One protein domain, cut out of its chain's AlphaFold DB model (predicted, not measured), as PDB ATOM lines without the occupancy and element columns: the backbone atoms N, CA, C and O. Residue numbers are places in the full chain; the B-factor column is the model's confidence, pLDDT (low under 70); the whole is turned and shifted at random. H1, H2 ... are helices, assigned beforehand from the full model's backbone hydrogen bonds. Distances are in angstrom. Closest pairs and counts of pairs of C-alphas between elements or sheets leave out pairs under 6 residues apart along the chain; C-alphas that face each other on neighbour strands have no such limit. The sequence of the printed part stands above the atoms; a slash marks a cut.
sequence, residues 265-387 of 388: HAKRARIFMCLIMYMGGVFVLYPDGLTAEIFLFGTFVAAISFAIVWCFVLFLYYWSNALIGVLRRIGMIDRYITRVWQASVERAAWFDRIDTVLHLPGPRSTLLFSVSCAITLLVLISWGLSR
ATOM      1  N   HIS A 265     137.706 193.655 243.972       56.53
ATOM      2  CA  HIS A 265     138.813 194.162 243.172       56.53
ATOM      3  C   HIS A 265     139.449 193.148 242.208       56.53
ATOM      4  O   HIS A 265     139.764 193.537 241.097       56.53
ATOM      5  N   ALA A 266     139.589 191.863 242.543       58.84
ATOM      6  CA  ALA A 266     140.180 190.860 241.654       58.84
ATOM      7  C   ALA A 266     139.279 190.531 240.451       58.84
ATOM      8  O   ALA A 266     139.781 190.323 239.349       58.84
ATOM      9  N   LYS A 267     137.949 190.524 240.630       61.62
ATOM     10  CA  LYS A 267     137.006 190.374 239.508       61.62
ATOM     11  C   LYS A 267     136.982 191.629 238.631       61.62
ATOM     12  O   LYS A 267     137.057 191.518 237.412       61.62
ATOM     13  N   ARG A 268     136.948 192.818 239.246       69.88
ATOM     14  CA  ARG A 268     136.970 194.102 238.521       69.88
ATOM     15  C   ARG A 268     138.291 194.335 237.779       69.88
ATOM     16  O   ARG A 268     138.255 194.756 236.632       69.88
ATOM     17  N   ALA A 269     139.429 193.987 238.380       69.00
ATOM     18  CA  ALA A 269     140.749 194.106 237.761       69.00
ATOM     19  C   ALA A 269     140.897 193.206 236.527       69.00
ATOM     20  O   ALA A 269     141.501 193.623 235.549       69.00
ATOM     21  N   ARG A 270     140.303 192.004 236.531       69.12
ATOM     22  CA  ARG A 270     140.332 191.101 235.367       69.12
ATOM     23  C   ARG A 270     139.504 191.631 234.201       69.12
ATOM     24  O   ARG A 270     140.008 191.668 233.086       69.12
ATOM     25  N   ILE A 271     138.279 192.096 234.464       73.19
ATOM     26  CA  ILE A 271     137.439 192.729 233.431       73.19
ATOM     27  C   ILE A 271     138.156 193.958 232.863       73.19
ATOM     28  O   ILE A 271     138.227 194.122 231.650       73.19
ATOM     29  N   PHE A 272     138.754 194.776 233.731       73.81
ATOM     30  CA  PHE A 272     139.506 195.961 233.329       73.81
ATOM     31  C   PHE A 272     140.740 195.615 232.481       73.81
ATOM     32  O   PHE A 272     140.993 196.271 231.477       73.81
ATOM     33  N   MET A 273     141.470 194.548 232.822       76.19
ATOM     34  CA  MET A 273     142.629 194.088 232.050       76.19
ATOM     35  C   MET A 273     142.234 193.585 230.653       76.19
ATOM     36  O   MET A 273     142.902 193.928 229.680       76.19
ATOM     37  N   CYS A 274     141.129 192.838 230.529       75.38
ATOM     38  CA  CYS A 274     140.591 192.430 229.224       75.38
ATOM     39  C   CYS A 274     140.192 193.643 228.372       75.38
ATOM     40  O   CYS A 274     140.464 193.669 227.174       75.38
ATOM     41  N   LEU A 275     139.603 194.667 228.995       76.50
ATOM     42  CA  LEU A 275     139.204 195.904 228.325       76.50
ATOM     43  C   LEU A 275     140.426 196.706 227.848       76.50
ATOM     44  O   LEU A 275     140.430 197.190 226.721       76.50
ATOM     45  N   ILE A 276     141.492 196.781 228.653       76.94
ATOM     46  CA  ILE A 276     142.763 197.409 228.254       76.94
ATOM     47  C   ILE A 276     143.423 196.647 227.105       76.94
ATOM     48  O   ILE A 276     143.868 197.278 226.154       76.94
ATOM     49  N   MET A 277     143.481 195.311 227.160       75.56
ATOM     50  CA  MET A 277     144.038 194.511 226.061       75.56
ATOM     51  C   MET A 277     143.266 194.724 224.759       75.56
ATOM     52  O   MET A 277     143.876 194.873 223.704       75.56
ATOM     53  N   TYR A 278     141.935 194.774 224.839       75.44
ATOM     54  CA  TYR A 278     141.083 195.041 223.688       75.44
ATOM     55  C   TYR A 278     141.331 196.442 223.114       75.44
ATOM     56  O   TYR A 278     141.621 196.582 221.929       75.44
ATOM     57  N   MET A 279     141.299 197.475 223.963       75.12
ATOM     58  CA  MET A 279     141.515 198.860 223.533       75.12
ATOM     59  C   MET A 279     142.938 199.083 223.009       75.12
ATOM     60  O   MET A 279     143.115 199.765 222.007       75.12
ATOM     61  N   GLY A 280     143.948 198.470 223.633       76.44
ATOM     62  CA  GLY A 280     145.338 198.515 223.178       76.44
ATOM     63  C   GLY A 280     145.535 197.831 221.824       76.44
ATOM     64  O   GLY A 280     146.225 198.375 220.969       76.44
ATOM     65  N   GLY A 281     144.879 196.689 221.590       71.19
ATOM     66  CA  GLY A 281     144.887 196.021 220.285       71.19
ATOM     67  C   GLY A 281     144.265 196.883 219.186       71.19
ATOM     68  O   GLY A 281     144.851 197.031 218.118       71.19
ATOM     69  N   VAL A 282     143.124 197.516 219.471       68.75
ATOM     70  CA  VAL A 282     142.463 198.445 218.542       68.75
ATOM     71  C   VAL A 282     143.344 199.664 218.247       68.75
ATOM     72  O   VAL A 282     143.455 200.070 217.096       68.75
ATOM     73  N   PHE A 283     143.998 200.230 219.264       72.00
ATOM     74  CA  PHE A 283     144.794 201.451 219.119       72.00
ATOM     75  C   PHE A 283     146.125 201.221 218.384       72.00
ATOM     76  O   PHE A 283     146.541 202.056 217.589       72.00
ATOM     77  N   VAL A 284     146.790 200.082 218.616       75.81
ATOM     78  CA  VAL A 284     148.063 199.738 217.948       75.81
ATOM     79  C   VAL A 284     147.854 199.376 216.478       75.81
ATOM     80  O   VAL A 284     148.704 199.682 215.647       75.81
ATOM     81  N   LEU A 285     146.737 198.724 216.147       69.00
ATOM     82  CA  LEU A 285     146.481 198.263 214.781       69.00
ATOM     83  C   LEU A 285     145.979 199.370 213.843       69.00
ATOM     84  O   LEU A 285     146.030 199.183 212.630       69.00
ATOM     85  N   TYR A 286     145.525 200.513 214.372       69.44
ATOM     86  CA  TYR A 286     144.877 201.556 213.570       69.44
ATOM     87  C   TYR A 286     145.260 202.981 214.010       69.44
ATOM     88  O   TYR A 286     144.431 203.691 214.581       69.44
ATOM     89  N   PRO A 287     146.505 203.421 213.750       67.56
ATOM     90  CA  PRO A 287     146.977 204.737 214.178       67.56
ATOM     91  C   PRO A 287     146.353 205.914 213.406       67.56
ATOM     92  O   PRO A 287     146.198 206.981 213.995       67.56
ATOM     93  N   ASP A 288     145.923 205.734 212.150       70.81
ATOM     94  CA  ASP A 288     145.474 206.844 211.297       70.81
ATOM     95  C   ASP A 288     144.146 206.537 210.583       70.81
ATOM     96  O   ASP A 288     144.065 205.650 209.736       70.81
ATOM     97  N   GLY A 289     143.094 207.303 210.903       69.06
ATOM     98  CA  GLY A 289     141.871 207.395 210.090       69.06
ATOM     99  C   GLY A 289     140.997 206.136 210.045       69.06
ATOM    100  O   GLY A 289     140.811 205.533 208.991       69.06
ATOM    101  N   LEU A 290     140.394 205.765 211.175       70.06
ATOM    102  CA  LEU A 290     139.408 204.684 211.248       70.06
ATOM    103  C   LEU A 290     138.084 205.091 210.582       70.06
ATOM    104  O   LEU A 290     137.267 205.803 211.168       70.06
ATOM    105  N   THR A 291     137.834 204.597 209.370       81.81
ATOM    106  CA  THR A 291     136.462 204.515 208.859       81.81
ATOM    107  C   THR A 291     135.702 203.445 209.651       81.81
ATOM    108  O   THR A 291     136.280 202.450 210.101       81.81
ATOM    109  N   ALA A 292     134.394 203.637 209.851       75.31
ATOM    110  CA  ALA A 292     133.565 202.723 210.646       75.31
ATOM    111  C   ALA A 292     133.616 201.263 210.141       75.31
ATOM    112  O   ALA A 292     133.499 200.326 210.929       75.31
ATOM    113  N   GLU A 293     133.845 201.066 208.841       80.38
ATOM    114  CA  GLU A 293     133.972 199.750 208.207       80.38
ATOM    115  C   GLU A 293     135.248 199.014 208.635       80.38
ATOM    116  O   GLU A 293     135.195 197.838 208.995       80.38
ATOM    117  N   ILE A 294     136.386 199.716 208.683       79.31
ATOM    118  CA  ILE A 294     137.664 199.148 209.132       79.31
ATOM    119  C   ILE A 294     137.589 198.784 210.622       79.31
ATOM    120  O   ILE A 294     138.104 197.742 211.030       79.31
ATOM    121  N   PHE A 295     136.880 199.587 211.425       76.25
ATOM    122  CA  PHE A 295     136.633 199.285 212.836       76.25
ATOM    123  C   PHE A 295     135.822 197.995 213.013       76.25
ATOM    124  O   PHE A 295     136.206 197.108 213.778       76.25
ATOM    125  N   LEU A 296     134.701 197.865 212.297       77.88
ATOM    126  CA  LEU A 296     133.850 196.674 212.352       77.88
ATOM    127  C   LEU A 296     134.613 195.419 211.913       77.88
ATOM    128  O   LEU A 296     134.542 194.391 212.584       77.88
ATOM    129  N   PHE A 297     135.400 195.514 210.842       80.56
ATOM    130  CA  PHE A 297     136.219 194.397 210.385       80.56
ATOM    131  C   PHE A 297     137.303 194.018 211.408       80.56
ATOM    132  O   PHE A 297     137.443 192.846 211.760       80.56
ATOM    133  N   GLY A 298     138.029 194.999 211.956       77.56
ATOM    134  CA  GLY A 298     139.069 194.762 212.960       77.56
ATOM    135  C   GLY A 298     138.527 194.151 214.256       77.56
ATOM    136  O   GLY A 298     139.107 193.203 214.788       77.56
ATOM    137  N   THR A 299     137.377 194.628 214.740       75.12
ATOM    138  CA  THR A 299     136.724 194.074 215.940       75.12
ATOM    139  C   THR A 299     136.222 192.647 215.719       75.12
ATOM    140  O   THR A 299     136.373 191.802 216.601       75.12
ATOM    141  N   PHE A 300     135.715 192.339 214.525       79.50
ATOM    142  CA  PHE A 300     135.320 190.987 214.138       79.50
ATOM    143  C   PHE A 300     136.516 190.024 214.086       79.50
ATOM    144  O   PHE A 300     136.471 188.952 214.693       79.50
ATOM    145  N   VAL A 301     137.623 190.422 213.448       80.38
ATOM    146  CA  VAL A 301     138.861 189.621 213.406       80.38
ATOM    147  C   VAL A 301     139.431 189.408 214.812       80.38
ATOM    148  O   VAL A 301     139.857 188.297 215.143       80.38
ATOM    149  N   ALA A 302     139.398 190.432 215.666       76.12
ATOM    150  CA  ALA A 302     139.829 190.326 217.057       76.12
ATOM    151  C   ALA A 302     138.943 189.361 217.865       76.12
ATOM    152  O   ALA A 302     139.466 188.532 218.611       76.12
ATOM    153  N   ALA A 303     137.620 189.413 217.683       77.56
ATOM    154  CA  ALA A 303     136.680 188.505 218.338       77.56
ATOM    155  C   ALA A 303     136.891 187.044 217.908       77.56
ATOM    156  O   ALA A 303     136.930 186.156 218.760       77.56
ATOM    157  N   ILE A 304     137.099 186.791 216.609       82.69
ATOM    158  CA  ILE A 304     137.422 185.452 216.092       82.69
ATOM    159  C   ILE A 304     138.753 184.966 216.663       82.69
ATOM    160  O   ILE A 304     138.837 183.847 217.164       82.69
ATOM    161  N   SER A 305     139.789 185.807 216.631       78.94
ATOM    162  CA  SER A 305     141.112 185.457 217.155       78.94
ATOM    163  C   SER A 305     141.043 185.113 218.643       78.94
ATOM    164  O   SER A 305     141.602 184.107 219.077       78.94
ATOM    165  N   PHE A 306     140.290 185.896 219.421       79.50
ATOM    166  CA  PHE A 306     140.034 185.610 220.827       79.50
ATOM    167  C   PHE A 306     139.286 184.285 221.014       79.50
ATOM    168  O   PHE A 306     139.687 183.481 221.853       79.50
ATOM    169  N   ALA A 307     138.249 184.017 220.215       79.56
ATOM    170  CA  ALA A 307     137.505 182.762 220.271       79.56
ATOM    171  C   ALA A 307     138.392 181.547 219.949       79.56
ATOM    172  O   ALA A 307     138.305 180.533 220.641       79.56
ATOM    173  N   ILE A 308     139.284 181.655 218.959       83.31
ATOM    174  CA  ILE A 308     140.248 180.603 218.600       83.31
ATOM    175  C   ILE A 308     141.222 180.356 219.754       83.31
ATOM    176  O   ILE A 308     141.393 179.212 220.176       83.31
ATOM    177  N   VAL A 309     141.827 181.416 220.301       80.50
ATOM    178  CA  VAL A 309     142.745 181.308 221.446       80.50
ATOM    179  C   VAL A 309     142.028 180.703 222.653       80.50
ATOM    180  O   VAL A 309     142.571 179.820 223.312       80.50
ATOM    181  N   TRP A 310     140.787 181.112 222.916       82.62
ATOM    182  CA  TRP A 310     139.981 180.571 224.007       82.62
ATOM    183  C   TRP A 310     139.666 179.084 223.816       82.62
ATOM    184  O   TRP A 310     139.861 178.291 224.737       82.62
ATOM    185  N   CYS A 311     139.255 178.678 222.612       82.38
ATOM    186  CA  CYS A 311     139.038 177.271 222.277       82.38
ATOM    187  C   CYS A 311     140.321 176.449 222.441       82.38
ATOM    188  O   CYS A 311     140.268 175.339 222.965       82.38
ATOM    189  N   PHE A 312     141.476 176.997 222.056       83.19
ATOM    190  CA  PHE A 312     142.767 176.341 222.239       83.19
ATOM    191  C   PHE A 312     143.139 176.184 223.722       83.19
ATOM    192  O   PHE A 312     143.581 175.114 224.135       83.19
ATOM    193  N   VAL A 313     142.898 177.204 224.554       80.38
ATOM    194  CA  VAL A 313     143.100 177.120 226.013       80.38
ATOM    195  C   VAL A 313     142.194 176.056 226.636       80.38
ATOM    196  O   VAL A 313     142.670 175.242 227.429       80.38
ATOM    197  N   LEU A 314     140.914 176.011 226.253       80.88
ATOM    198  CA  LEU A 314     139.989 174.967 226.703       80.88
ATOM    199  C   LEU A 314     140.445 173.580 226.243       80.88
ATOM    200  O   LEU A 314     140.446 172.643 227.039       80.88
ATOM    201  N   PHE A 315     140.892 173.447 224.993       87.38
ATOM    202  CA  PHE A 315     141.439 172.200 224.470       87.38
ATOM    203  C   PHE A 315     142.636 171.720 225.300       87.38
ATOM    204  O   PHE A 315     142.630 170.580 225.756       87.38
ATOM    205  N   LEU A 316     143.618 172.587 225.581       82.94
ATOM    206  CA  LEU A 316     144.765 172.246 226.432       82.94
ATOM    207  C   LEU A 316     144.337 171.859 227.856       82.94
ATOM    208  O   LEU A 316     144.890 170.924 228.443       82.94
ATOM    209  N   TYR A 317     143.333 172.536 228.412       82.06
ATOM    210  CA  TYR A 317     142.790 172.218 229.731       82.06
ATOM    211  C   TYR A 317     142.131 170.830 229.773       82.06
ATOM    212  O   TYR A 317     142.453 170.010 230.635       82.06
ATOM    213  N   TYR A 318     141.247 170.516 228.824       84.81
ATOM    214  CA  TYR A 318     140.608 169.198 228.767       84.81
ATOM    215  C   TYR A 318     141.603 168.092 228.428       84.81
ATOM    216  O   TYR A 318     141.571 167.024 229.040       84.81
ATOM    217  N   TRP A 319     142.521 168.360 227.501       88.81
ATOM    218  CA  TRP A 319     143.537 167.402 227.096       88.81
ATOM    219  C   TRP A 319     144.497 167.074 228.242       88.81
ATOM    220  O   TRP A 319     144.767 165.903 228.483       88.81
ATOM    221  N   SER A 320     144.948 168.068 229.015       80.38
ATOM    222  CA  SER A 320     145.795 167.825 230.193       80.38
ATOM    223  C   SER A 320     145.082 167.009 231.278       80.38
ATOM    224  O   SER A 320     145.668 166.070 231.818       80.38
ATOM    225  N   ASN A 321     143.797 167.277 231.544       79.94
ATOM    226  CA  ASN A 321     142.991 166.459 232.456       79.94
ATOM    227  C   ASN A 321     142.838 165.009 231.961       79.94
ATOM    228  O   ASN A 321     142.995 164.069 232.743       79.94
ATOM    229  N   ALA A 322     142.572 164.818 230.665       85.00
ATOM    230  CA  ALA A 322     142.461 163.495 230.057       85.00
ATOM    231  C   ALA A 322     143.795 162.734 230.111       85.00
ATOM    232  O   ALA A 322     143.829 161.580 230.544       85.00
ATOM    233  N   LEU A 323     144.900 163.396 229.752       86.75
ATOM    234  CA  LEU A 323     146.251 162.838 229.796       86.75
ATOM    235  C   LEU A 323     146.605 162.368 231.210       86.75
ATOM    236  O   LEU A 323     147.114 161.265 231.386       86.75
ATOM    237  N   ILE A 324     146.286 163.162 232.232       80.25
ATOM    238  CA  ILE A 324     146.541 162.798 233.632       80.25
ATOM    239  C   ILE A 324     145.664 161.628 234.075       80.25
ATOM    240  O   ILE A 324     146.143 160.751 234.794       80.25
ATOM    241  N   GLY A 325     144.413 161.563 233.614       81.06
ATOM    242  CA  GLY A 325     143.549 160.400 233.820       81.06
ATOM    243  C   GLY A 325     144.159 159.114 233.254       81.06
ATOM    244  O   GLY A 325     144.193 158.093 233.942       81.06
ATOM    245  N   VAL A 326     144.707 159.178 232.036       87.19
ATOM    246  CA  VAL A 326     145.390 158.050 231.381       87.19
ATOM    247  C   VAL A 326     146.677 157.676 232.118       87.19
ATOM    248  O   VAL A 326     146.861 156.515 232.480       87.19
ATOM    249  N   LEU A 327     147.538 158.650 232.414       83.25
ATOM    250  CA  LEU A 327     148.808 158.418 233.105       83.25
ATOM    251  C   LEU A 327     148.613 157.848 234.521       83.25
ATOM    252  O   LEU A 327     149.400 157.016 234.974       83.25
ATOM    253  N   ARG A 328     147.527 158.231 235.204       80.31
ATOM    254  CA  ARG A 328     147.125 157.640 236.487       80.31
ATOM    255  C   ARG A 328     146.715 156.177 236.341       80.31
ATOM    256  O   ARG A 328     147.020 155.378 237.220       80.31
ATOM    257  N   ARG A 329     146.038 155.821 235.246       83.75
ATOM    258  CA  ARG A 329     145.590 154.447 234.974       83.75
ATOM    259  C   ARG A 329     146.756 153.493 234.718       83.75
ATOM    260  O   ARG A 329     146.663 152.327 235.073       83.75
ATOM    261  N   ILE A 330     147.846 154.005 234.151       88.38
ATOM    262  CA  ILE A 330     149.072 153.247 233.853       88.38
ATOM    263  C   ILE A 330     149.995 153.158 235.091       88.38
ATOM    264  O   ILE A 330     151.011 152.477 235.065       88.38
ATOM    265  N   GLY A 331     149.657 153.828 236.202       88.00
ATOM    266  CA  GLY A 331     150.478 153.821 237.422       88.00
ATOM    267  C   GLY A 331     151.793 154.600 237.294       88.00
ATOM    268  O   GLY A 331     152.653 154.499 238.160       88.00
ATOM    269  N   MET A 332     151.948 155.392 236.230       82.38
ATOM    270  CA  MET A 332     153.193 156.096 235.903       82.38
ATOM    271  C   MET A 332     153.352 157.421 236.672       82.38
ATOM    272  O   MET A 332     154.441 157.981 236.743       82.38
ATOM    273  N   ILE A 333     152.266 157.935 237.259       80.56
ATOM    274  CA  ILE A 333     152.268 159.174 238.041       80.56
ATOM    275  C   ILE A 333     152.291 158.864 239.537       80.56
ATOM    276  O   ILE A 333     151.366 158.258 240.081       80.56
ATOM    277  N   ASP A 334     153.318 159.377 240.215       81.94
ATOM    278  CA  ASP A 334     153.419 159.340 241.668       81.94
ATOM    279  C   ASP A 334     152.318 160.185 242.352       81.94
ATOM    280  O   ASP A 334     151.802 161.186 241.833       81.94
ATOM    281  N   ARG A 335     151.962 159.802 243.583       75.44
ATOM    282  CA  ARG A 335     150.932 160.463 244.400       75.44
ATOM    283  C   ARG A 335     151.251 161.937 244.651       75.44
ATOM    284  O   ARG A 335     150.322 162.708 244.890       75.44
ATOM    285  N   TYR A 336     152.522 162.333 244.610       72.75
ATOM    286  CA  TYR A 336     152.933 163.726 244.767       72.75
ATOM    287  C   TYR A 336     152.429 164.617 243.620       72.75
ATOM    288  O   TYR A 336     151.757 165.619 243.873       72.75
ATOM    289  N   ILE A 337     152.644 164.212 242.365       74.69
ATOM    290  CA  ILE A 337     152.200 164.959 241.174       74.69
ATOM    291  C   ILE A 337     150.671 165.058 241.140       74.69
ATOM    292  O   ILE A 337     150.122 166.111 240.822       74.69
ATOM    293  N   THR A 338     149.972 164.001 241.565       73.94
ATOM    294  CA  THR A 338     148.502 164.013 241.647       73.94
ATOM    295  C   THR A 338     147.995 165.069 242.635       73.94
ATOM    296  O   THR A 338     147.015 165.751 242.348       73.94
ATOM    297  N   ARG A 339     148.672 165.255 243.778       74.75
ATOM    298  CA  ARG A 339     148.301 166.290 244.760       74.75
ATOM    299  C   ARG A 339     148.582 167.698 244.250       74.75
ATOM    300  O   ARG A 339     147.753 168.580 244.442       74.75
ATOM    301  N   VAL A 340     149.724 167.912 243.597       72.06
ATOM    302  CA  VAL A 340     150.068 169.217 243.003       72.06
ATOM    303  C   VAL A 340     149.089 169.576 241.880       72.06
ATOM    304  O   VAL A 340     148.658 170.728 241.780       72.06
ATOM    305  N   TRP A 341     148.672 168.585 241.086       75.12
ATOM    306  CA  TRP A 341     147.639 168.754 240.071       75.12
ATOM    307  C   TRP A 341     146.279 169.073 240.687       75.12
ATOM    308  O   TRP A 341     145.674 170.072 240.319       75.12
ATOM    309  N   GLN A 342     145.816 168.291 241.668       74.69
ATOM    310  CA  GLN A 342     144.545 168.553 242.351       74.69
ATOM    311  C   GLN A 342     144.523 169.934 243.009       74.69
ATOM    312  O   GLN A 342     143.554 170.661 242.840       74.69
ATOM    313  N   ALA A 343     145.616 170.354 243.653       70.81
ATOM    314  CA  ALA A 343     145.732 171.702 244.204       70.81
ATOM    315  C   ALA A 343     145.683 172.787 243.111       70.81
ATOM    316  O   ALA A 343     145.117 173.858 243.325       70.81
ATOM    317  N   SER A 344     146.253 172.525 241.930       67.94
ATOM    318  CA  SER A 344     146.161 173.425 240.773       67.94
ATOM    319  C   SER A 344     144.745 173.476 240.193       67.94
ATOM    320  O   SER A 344     144.264 174.565 239.892       67.94
ATOM    321  N   VAL A 345     144.045 172.340 240.112       69.56
ATOM    322  CA  VAL A 345     142.642 172.250 239.671       69.56
ATOM    323  C   VAL A 345     141.716 172.945 240.663       69.56
ATOM    324  O   VAL A 345     140.877 173.733 240.251       69.56
ATOM    325  N   GLU A 346     141.904 172.761 241.968       71.25
ATOM    326  CA  GLU A 346     141.140 173.463 243.006       71.25
ATOM    327  C   GLU A 346     141.377 174.978 242.961       71.25
ATOM    328  O   GLU A 346     140.439 175.768 243.094       71.25
ATOM    329  N   ARG A 347     142.618 175.408 242.696       69.69
ATOM    330  CA  ARG A 347     142.935 176.821 242.436       69.69
ATOM    331  C   ARG A 347     142.365 177.318 241.113       69.69
ATOM    332  O   ARG A 347     142.145 178.519 240.999       69.69
ATOM    333  N   ALA A 348     142.124 176.435 240.146       61.66
ATOM    334  CA  ALA A 348     141.483 176.718 238.866       61.66
ATOM    335  C   ALA A 348     139.956 176.526 238.891       61.66
ATOM    336  O   ALA A 348     139.298 176.945 237.948       61.66
ATOM    337  N   ALA A 349     139.363 176.027 239.983       62.31
ATOM    338  CA  ALA A 349     137.918 175.797 240.141       62.31
ATOM    339  C   ALA A 349     137.072 177.089 240.119       62.31
ATOM    340  O   ALA A 349     135.860 177.073 240.326       62.31
ATOM    341  N   TRP A 350     137.700 178.250 239.907       62.50
ATOM    342  CA  TRP A 350     136.994 179.469 239.529       62.50
ATOM    343  C   TRP A 350     136.560 179.464 238.056       62.50
ATOM    344  O   TRP A 350     135.616 180.186 237.752       62.50
ATOM    345  N   PHE A 351     137.191 178.673 237.178       58.38
ATOM    346  CA  PHE A 351     136.734 178.456 235.801       58.38
ATOM    347  C   PHE A 351     135.347 177.808 235.789       58.38
ATOM    348  O   PHE A 351     134.439 178.360 235.177       58.38
ATOM    349  N   ASP A 352     135.128 176.761 236.591       55.59
ATOM    350  CA  ASP A 352     133.801 176.138 236.741       55.59
ATOM    351  C   ASP A 352     132.749 177.112 237.299       55.59
ATOM    352  O   ASP A 352     131.562 177.020 236.992       55.59
ATOM    353  N   ARG A 353     133.174 178.108 238.093       56.75
ATOM    354  CA  ARG A 353     132.277 179.159 238.604       56.75
ATOM    355  C   ARG A 353     131.952 180.239 237.579       56.75
ATOM    356  O   ARG A 353     130.995 180.978 237.798       56.75
ATOM    357  N   ILE A 354     132.731 180.389 236.508       52.28
ATOM    358  CA  ILE A 354     132.400 181.329 235.429       52.28
ATOM    359  C   ILE A 354     131.178 180.831 234.664       52.28
ATOM    360  O   ILE A 354     130.274 181.631 234.433       52.28
ATOM    361  N   ASP A 355     131.089 179.524 234.401       47.53
ATOM    362  CA  ASP A 355     129.893 178.906 233.811       47.53
ATOM    363  C   ASP A 355     128.654 179.139 234.688       47.53
ATOM    364  O   ASP A 355     127.590 179.506 234.188       47.53
ATOM    365  N   THR A 356     128.801 179.041 236.016       49.81
ATOM    366  CA  THR A 356     127.693 179.303 236.953       49.81
ATOM    367  C   THR A 356     127.265 180.775 236.978       49.81
ATOM    368  O   THR A 356     126.085 181.070 237.128       49.81
ATOM    369  N   VAL A 357     128.210 181.713 236.853       48.66
ATOM    370  CA  VAL A 357     127.933 183.164 236.876       48.66
ATOM    371  C   VAL A 357     127.339 183.655 235.555       48.66
ATOM    372  O   VAL A 357     126.591 184.627 235.556       48.66
ATOM    373  N   LEU A 358     127.643 182.987 234.442       49.09
ATOM    374  CA  LEU A 358     127.083 183.307 233.128       49.09
ATOM    375  C   LEU A 358     125.714 182.650 232.874       49.09
ATOM    376  O   LEU A 358     125.160 182.847 231.798       49.09
ATOM    377  N   HIS A 359     125.160 181.900 233.839       48.03
ATOM    378  CA  HIS A 359     123.920 181.123 233.678       48.03
ATOM    379  C   HIS A 359     123.920 180.233 232.422       48.03
ATOM    380  O   HIS A 359     122.875 179.972 231.830       48.03
ATOM    381  N   LEU A 360     125.097 179.757 232.007       48.34
ATOM    382  CA  LEU A 360     125.217 178.841 230.880       48.34
ATOM    383  C   LEU A 360     124.972 177.408 231.399       48.34
ATOM    384  O   LEU A 360     125.632 176.993 232.357       48.34
ATOM    385  N   PRO A 361     123.999 176.654 230.847       37.91
ATOM    386  CA  PRO A 361     123.636 175.321 231.334       37.91
ATOM    387  C   PRO A 361     124.732 174.257 231.099       37.91
ATOM    388  O   PRO A 361     124.690 173.461 230.164       37.91
ATOM    389  N   GLY A 362     125.736 174.213 231.975       45.75
ATOM    390  CA  GLY A 362     126.750 173.153 232.048       45.75
ATOM    391  C   GLY A 362     127.713 173.064 230.847       45.75
ATOM    392  O   GLY A 362     127.536 173.752 229.843       45.75
ATOM    393  N   PRO A 363     128.713 172.163 230.892       50.78
ATOM    394  CA  PRO A 363     129.796 172.087 229.897       50.78
ATOM    395  C   PRO A 363     129.323 171.763 228.468       50.78
ATOM    396  O   PRO A 363     130.025 172.020 227.493       50.78
ATOM    397  N   ARG A 364     128.107 171.220 228.316       46.03
ATOM    398  CA  ARG A 364     127.465 171.014 227.008       46.03
ATOM    399  C   ARG A 364     126.943 172.323 226.411       46.03
ATOM    400  O   ARG A 364     126.963 172.472 225.194       46.03
ATOM    401  N   SER A 365     126.530 173.286 227.234       44.56
ATOM    402  CA  SER A 365     126.055 174.593 226.764       44.56
ATOM    403  C   SER A 365     127.170 175.523 226.314       44.56
ATOM    404  O   SER A 365     126.963 176.265 225.368       44.56
ATOM    405  N   THR A 366     128.358 175.457 226.917       53.84
ATOM    406  CA  THR A 366     129.528 176.236 226.484       53.84
ATOM    407  C   THR A 366     129.977 175.795 225.091       53.84
ATOM    408  O   THR A 366     130.337 176.619 224.251       53.84
ATOM    409  N   LEU A 367     129.865 174.492 224.816       52.66
ATOM    410  CA  LEU A 367     130.114 173.893 223.506       52.66
ATOM    411  C   LEU A 367     129.006 174.259 222.502       52.66
ATOM    412  O   LEU A 367     129.304 174.668 221.387       52.66
ATOM    413  N   LEU A 368     127.731 174.206 222.902       48.47
ATOM    414  CA  LEU A 368     126.610 174.652 222.062       48.47
ATOM    415  C   LEU A 368     126.643 176.160 221.783       48.47
ATOM    416  O   LEU A 368     126.306 176.573 220.681       48.47
ATOM    417  N   PHE A 369     127.082 176.981 222.737       53.12
ATOM    418  CA  PHE A 369     127.231 178.423 222.570       53.12
ATOM    419  C   PHE A 369     128.395 178.746 221.633       53.12
ATOM    420  O   PHE A 369     128.233 179.570 220.736       53.12
ATOM    421  N   SER A 370     129.539 178.061 221.762       54.44
ATOM    422  CA  SER A 370     130.657 178.247 220.827       54.44
ATOM    423  C   SER A 370     130.299 177.777 219.415       54.44
ATOM    424  O   SER A 370     130.596 178.479 218.451       54.44
ATOM    425  N   VAL A 371     129.579 176.656 219.289       56.09
ATOM    426  CA  VAL A 371     129.060 176.152 218.010       56.09
ATOM    427  C   VAL A 371     128.012 177.106 217.434       56.09
ATOM    428  O   VAL A 371     128.081 177.429 216.253       56.09
ATOM    429  N   SER A 372     127.097 177.637 218.246       51.56
ATOM    430  CA  SER A 372     126.099 178.624 217.814       51.56
ATOM    431  C   SER A 372     126.760 179.921 217.352       51.56
ATOM    432  O   SER A 372     126.410 180.444 216.295       51.56
ATOM    433  N   CYS A 373     127.755 180.429 218.085       59.12
ATOM    434  CA  CYS A 373     128.549 181.580 217.660       59.12
ATOM    435  C   CYS A 373     129.294 181.295 216.354       59.12
ATOM    436  O   CYS A 373     129.253 182.133 215.459       59.12
ATOM    437  N   ALA A 374     129.911 180.118 216.205       59.59
ATOM    438  CA  ALA A 374     130.614 179.721 214.987       59.59
ATOM    439  C   ALA A 374     129.670 179.603 213.774       59.59
ATOM    440  O   ALA A 374     129.996 180.090 212.694       59.59
ATOM    441  N   ILE A 375     128.477 179.028 213.955       60.28
ATOM    442  CA  ILE A 375     127.439 178.944 212.916       60.28
ATOM    443  C   ILE A 375     126.953 180.346 212.532       60.28
ATOM    444  O   ILE A 375     126.853 180.659 211.348       60.28
ATOM    445  N   THR A 376     126.710 181.219 213.513       64.31
ATOM    446  CA  THR A 376     126.272 182.605 213.261       64.31
ATOM    447  C   THR A 376     127.334 183.385 212.479       64.31
ATOM    448  O   THR A 376     127.020 184.133 211.555       64.31
ATOM    449  N   LEU A 377     128.607 183.144 212.798       56.22
ATOM    450  CA  LEU A 377     129.771 183.661 212.085       56.22
ATOM    451  C   LEU A 377     129.832 183.188 210.626       56.22
ATOM    452  O   LEU A 377     130.029 184.007 209.731       56.22
ATOM    453  N   LEU A 378     129.620 181.895 210.371       64.88
ATOM    454  CA  LEU A 378     129.603 181.336 209.014       64.88
ATOM    455  C   LEU A 378     128.455 181.901 208.168       64.88
ATOM    456  O   LEU A 378     128.655 182.200 206.991       64.88
ATOM    457  N   VAL A 379     127.277 182.106 208.766       68.94
ATOM    458  CA  VAL A 379     126.123 182.721 208.089       68.94
ATOM    459  C   VAL A 379     126.418 184.174 207.706       68.94
ATOM    460  O   VAL A 379     126.132 184.577 206.579       68.94
ATOM    461  N   LEU A 380     127.045 184.953 208.593       60.38
ATOM    462  CA  LEU A 380     127.421 186.343 208.304       60.38
ATOM    463  C   LEU A 380     128.496 186.448 207.213       60.38
ATOM    464  O   LEU A 380     128.396 187.311 206.342       60.38
ATOM    465  N   ILE A 381     129.485 185.547 207.216       67.25
ATOM    466  CA  ILE A 381     130.521 185.480 206.173       67.25
ATOM    467  C   ILE A 381     129.901 185.107 204.819       67.25
ATOM    468  O   ILE A 381     130.189 185.754 203.815       67.25
ATOM    469  N   SER A 382     129.012 184.108 204.789       65.31
ATOM    470  CA  SER A 382     128.308 183.697 203.568       65.31
ATOM    471  C   SER A 382     127.428 184.818 203.007       65.31
ATOM    472  O   SER A 382     127.415 185.040 201.797       65.31
ATOM    473  N   TRP A 383     126.742 185.566 203.874       71.44
ATOM    474  CA  TRP A 383     125.926 186.707 203.466       71.44
ATOM    475  C   TRP A 383     126.771 187.861 202.910       71.44
ATOM    476  O   TRP A 383     126.430 188.415 201.866       71.44
ATOM    477  N   GLY A 384     127.902 188.181 203.549       65.31
ATOM    478  CA  GLY A 384     128.838 189.200 203.066       65.31
ATOM    479  C   GLY A 384     129.447 188.852 201.704       65.31
ATOM    480  O   GLY A 384     129.468 189.698 200.815       65.31
ATOM    481  N   LEU A 385     129.850 187.593 201.506       65.56
ATOM    482  CA  LEU A 385     130.382 187.103 200.229       65.56
ATOM    483  C   LEU A 385     129.349 187.099 199.097       65.56
ATOM    484  O   LEU A 385     129.737 187.172 197.943       65.56
ATOM    485  N   SER A 386     128.049 187.025 199.402       56.22
ATOM    486  CA  SER A 386     126.987 187.087 198.382       56.22
ATOM    487  C   SER A 386     126.693 188.502 197.863       56.22
ATOM    488  O   SER A 386     125.958 188.657 196.890       56.22
ATOM    489  N   ARG A 387     127.211 189.535 198.544       60.81
ATOM    490  CA  ARG A 387     127.021 190.952 198.192       60.81
ATOM    491  C   ARG A 387     128.240 191.597 197.531       60.81
ATOM    492  O   ARG A 387     128.121 192.734 197.077       60.81
TER     493      ARG A 387
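Overview. This is residues 265 to 387 of the 388 residues of an uncharacterized protein of Ascidiaceihabitans donghaensis (UniProt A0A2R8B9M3). One long helix, H2, is the spine of a loose, elongated model; H1 comes before it and meets its first part at a steep slant, and after H2 the chain folds back through H3 and the short H4 into H5, which runs near H2. Contacts are few, and residues 265 to 277 of H1 and the last residues, 378 to 387, stick out free. The printed part has 123 residues with five named helices, H1 to H5 in order, and no named strand: all helix. It is loose, with a radius of gyration of the C-alphas of 19.5 A and spans of 59 by 37 by 28 A.

Along the chain. Find C-alpha 265 at (138.813, 194.162, 243.172); from there H1 runs to residue 285, 29.7 A. H2, residues 292 to 329, starts at (133.565, 202.723, 210.646) and covers 55.4 A. Next come H3, residues 335 to 348, and H4, residues 350 to 357. H5, residues 362 to 385, runs 34.9 A to C-alpha 385 at (130.382, 187.103, 200.229).

Arrangement. Look at Val 282 and Gly 298, the closest C-alphas of H1 and H2, 7.5 A apart: the helices are close but not clearly touching, at a steep tilt of 52 degrees, opposite ways. H2 and H3 are near each other, their closest C-alphas 8.3 A apart. H3 and H4 meet only through their link. H4 touches residues 362 to 366 of H5 alone, about perpendicular at 74 degrees; the closest C-alphas, Asp 355 and Gly 362, are 6.8 A apart. H5 and H2 are near each other, with 9 pairs of C-alphas within 10 A. H1 and H5 are apart. In H1, H2 and H3 every O i to N i+4 pair is within hydrogen-bond range; in H4 2 of 4 are, in H5 19 of 20.

Size, cuts and confidence. The C-alphas of Gly 289 and Gly 331, the two farthest apart, are 60.8 A apart. The printed part has no cut and no long link. Mean pLDDT of the printed part is 70.0; look for low values at residues 347 to 382, among them.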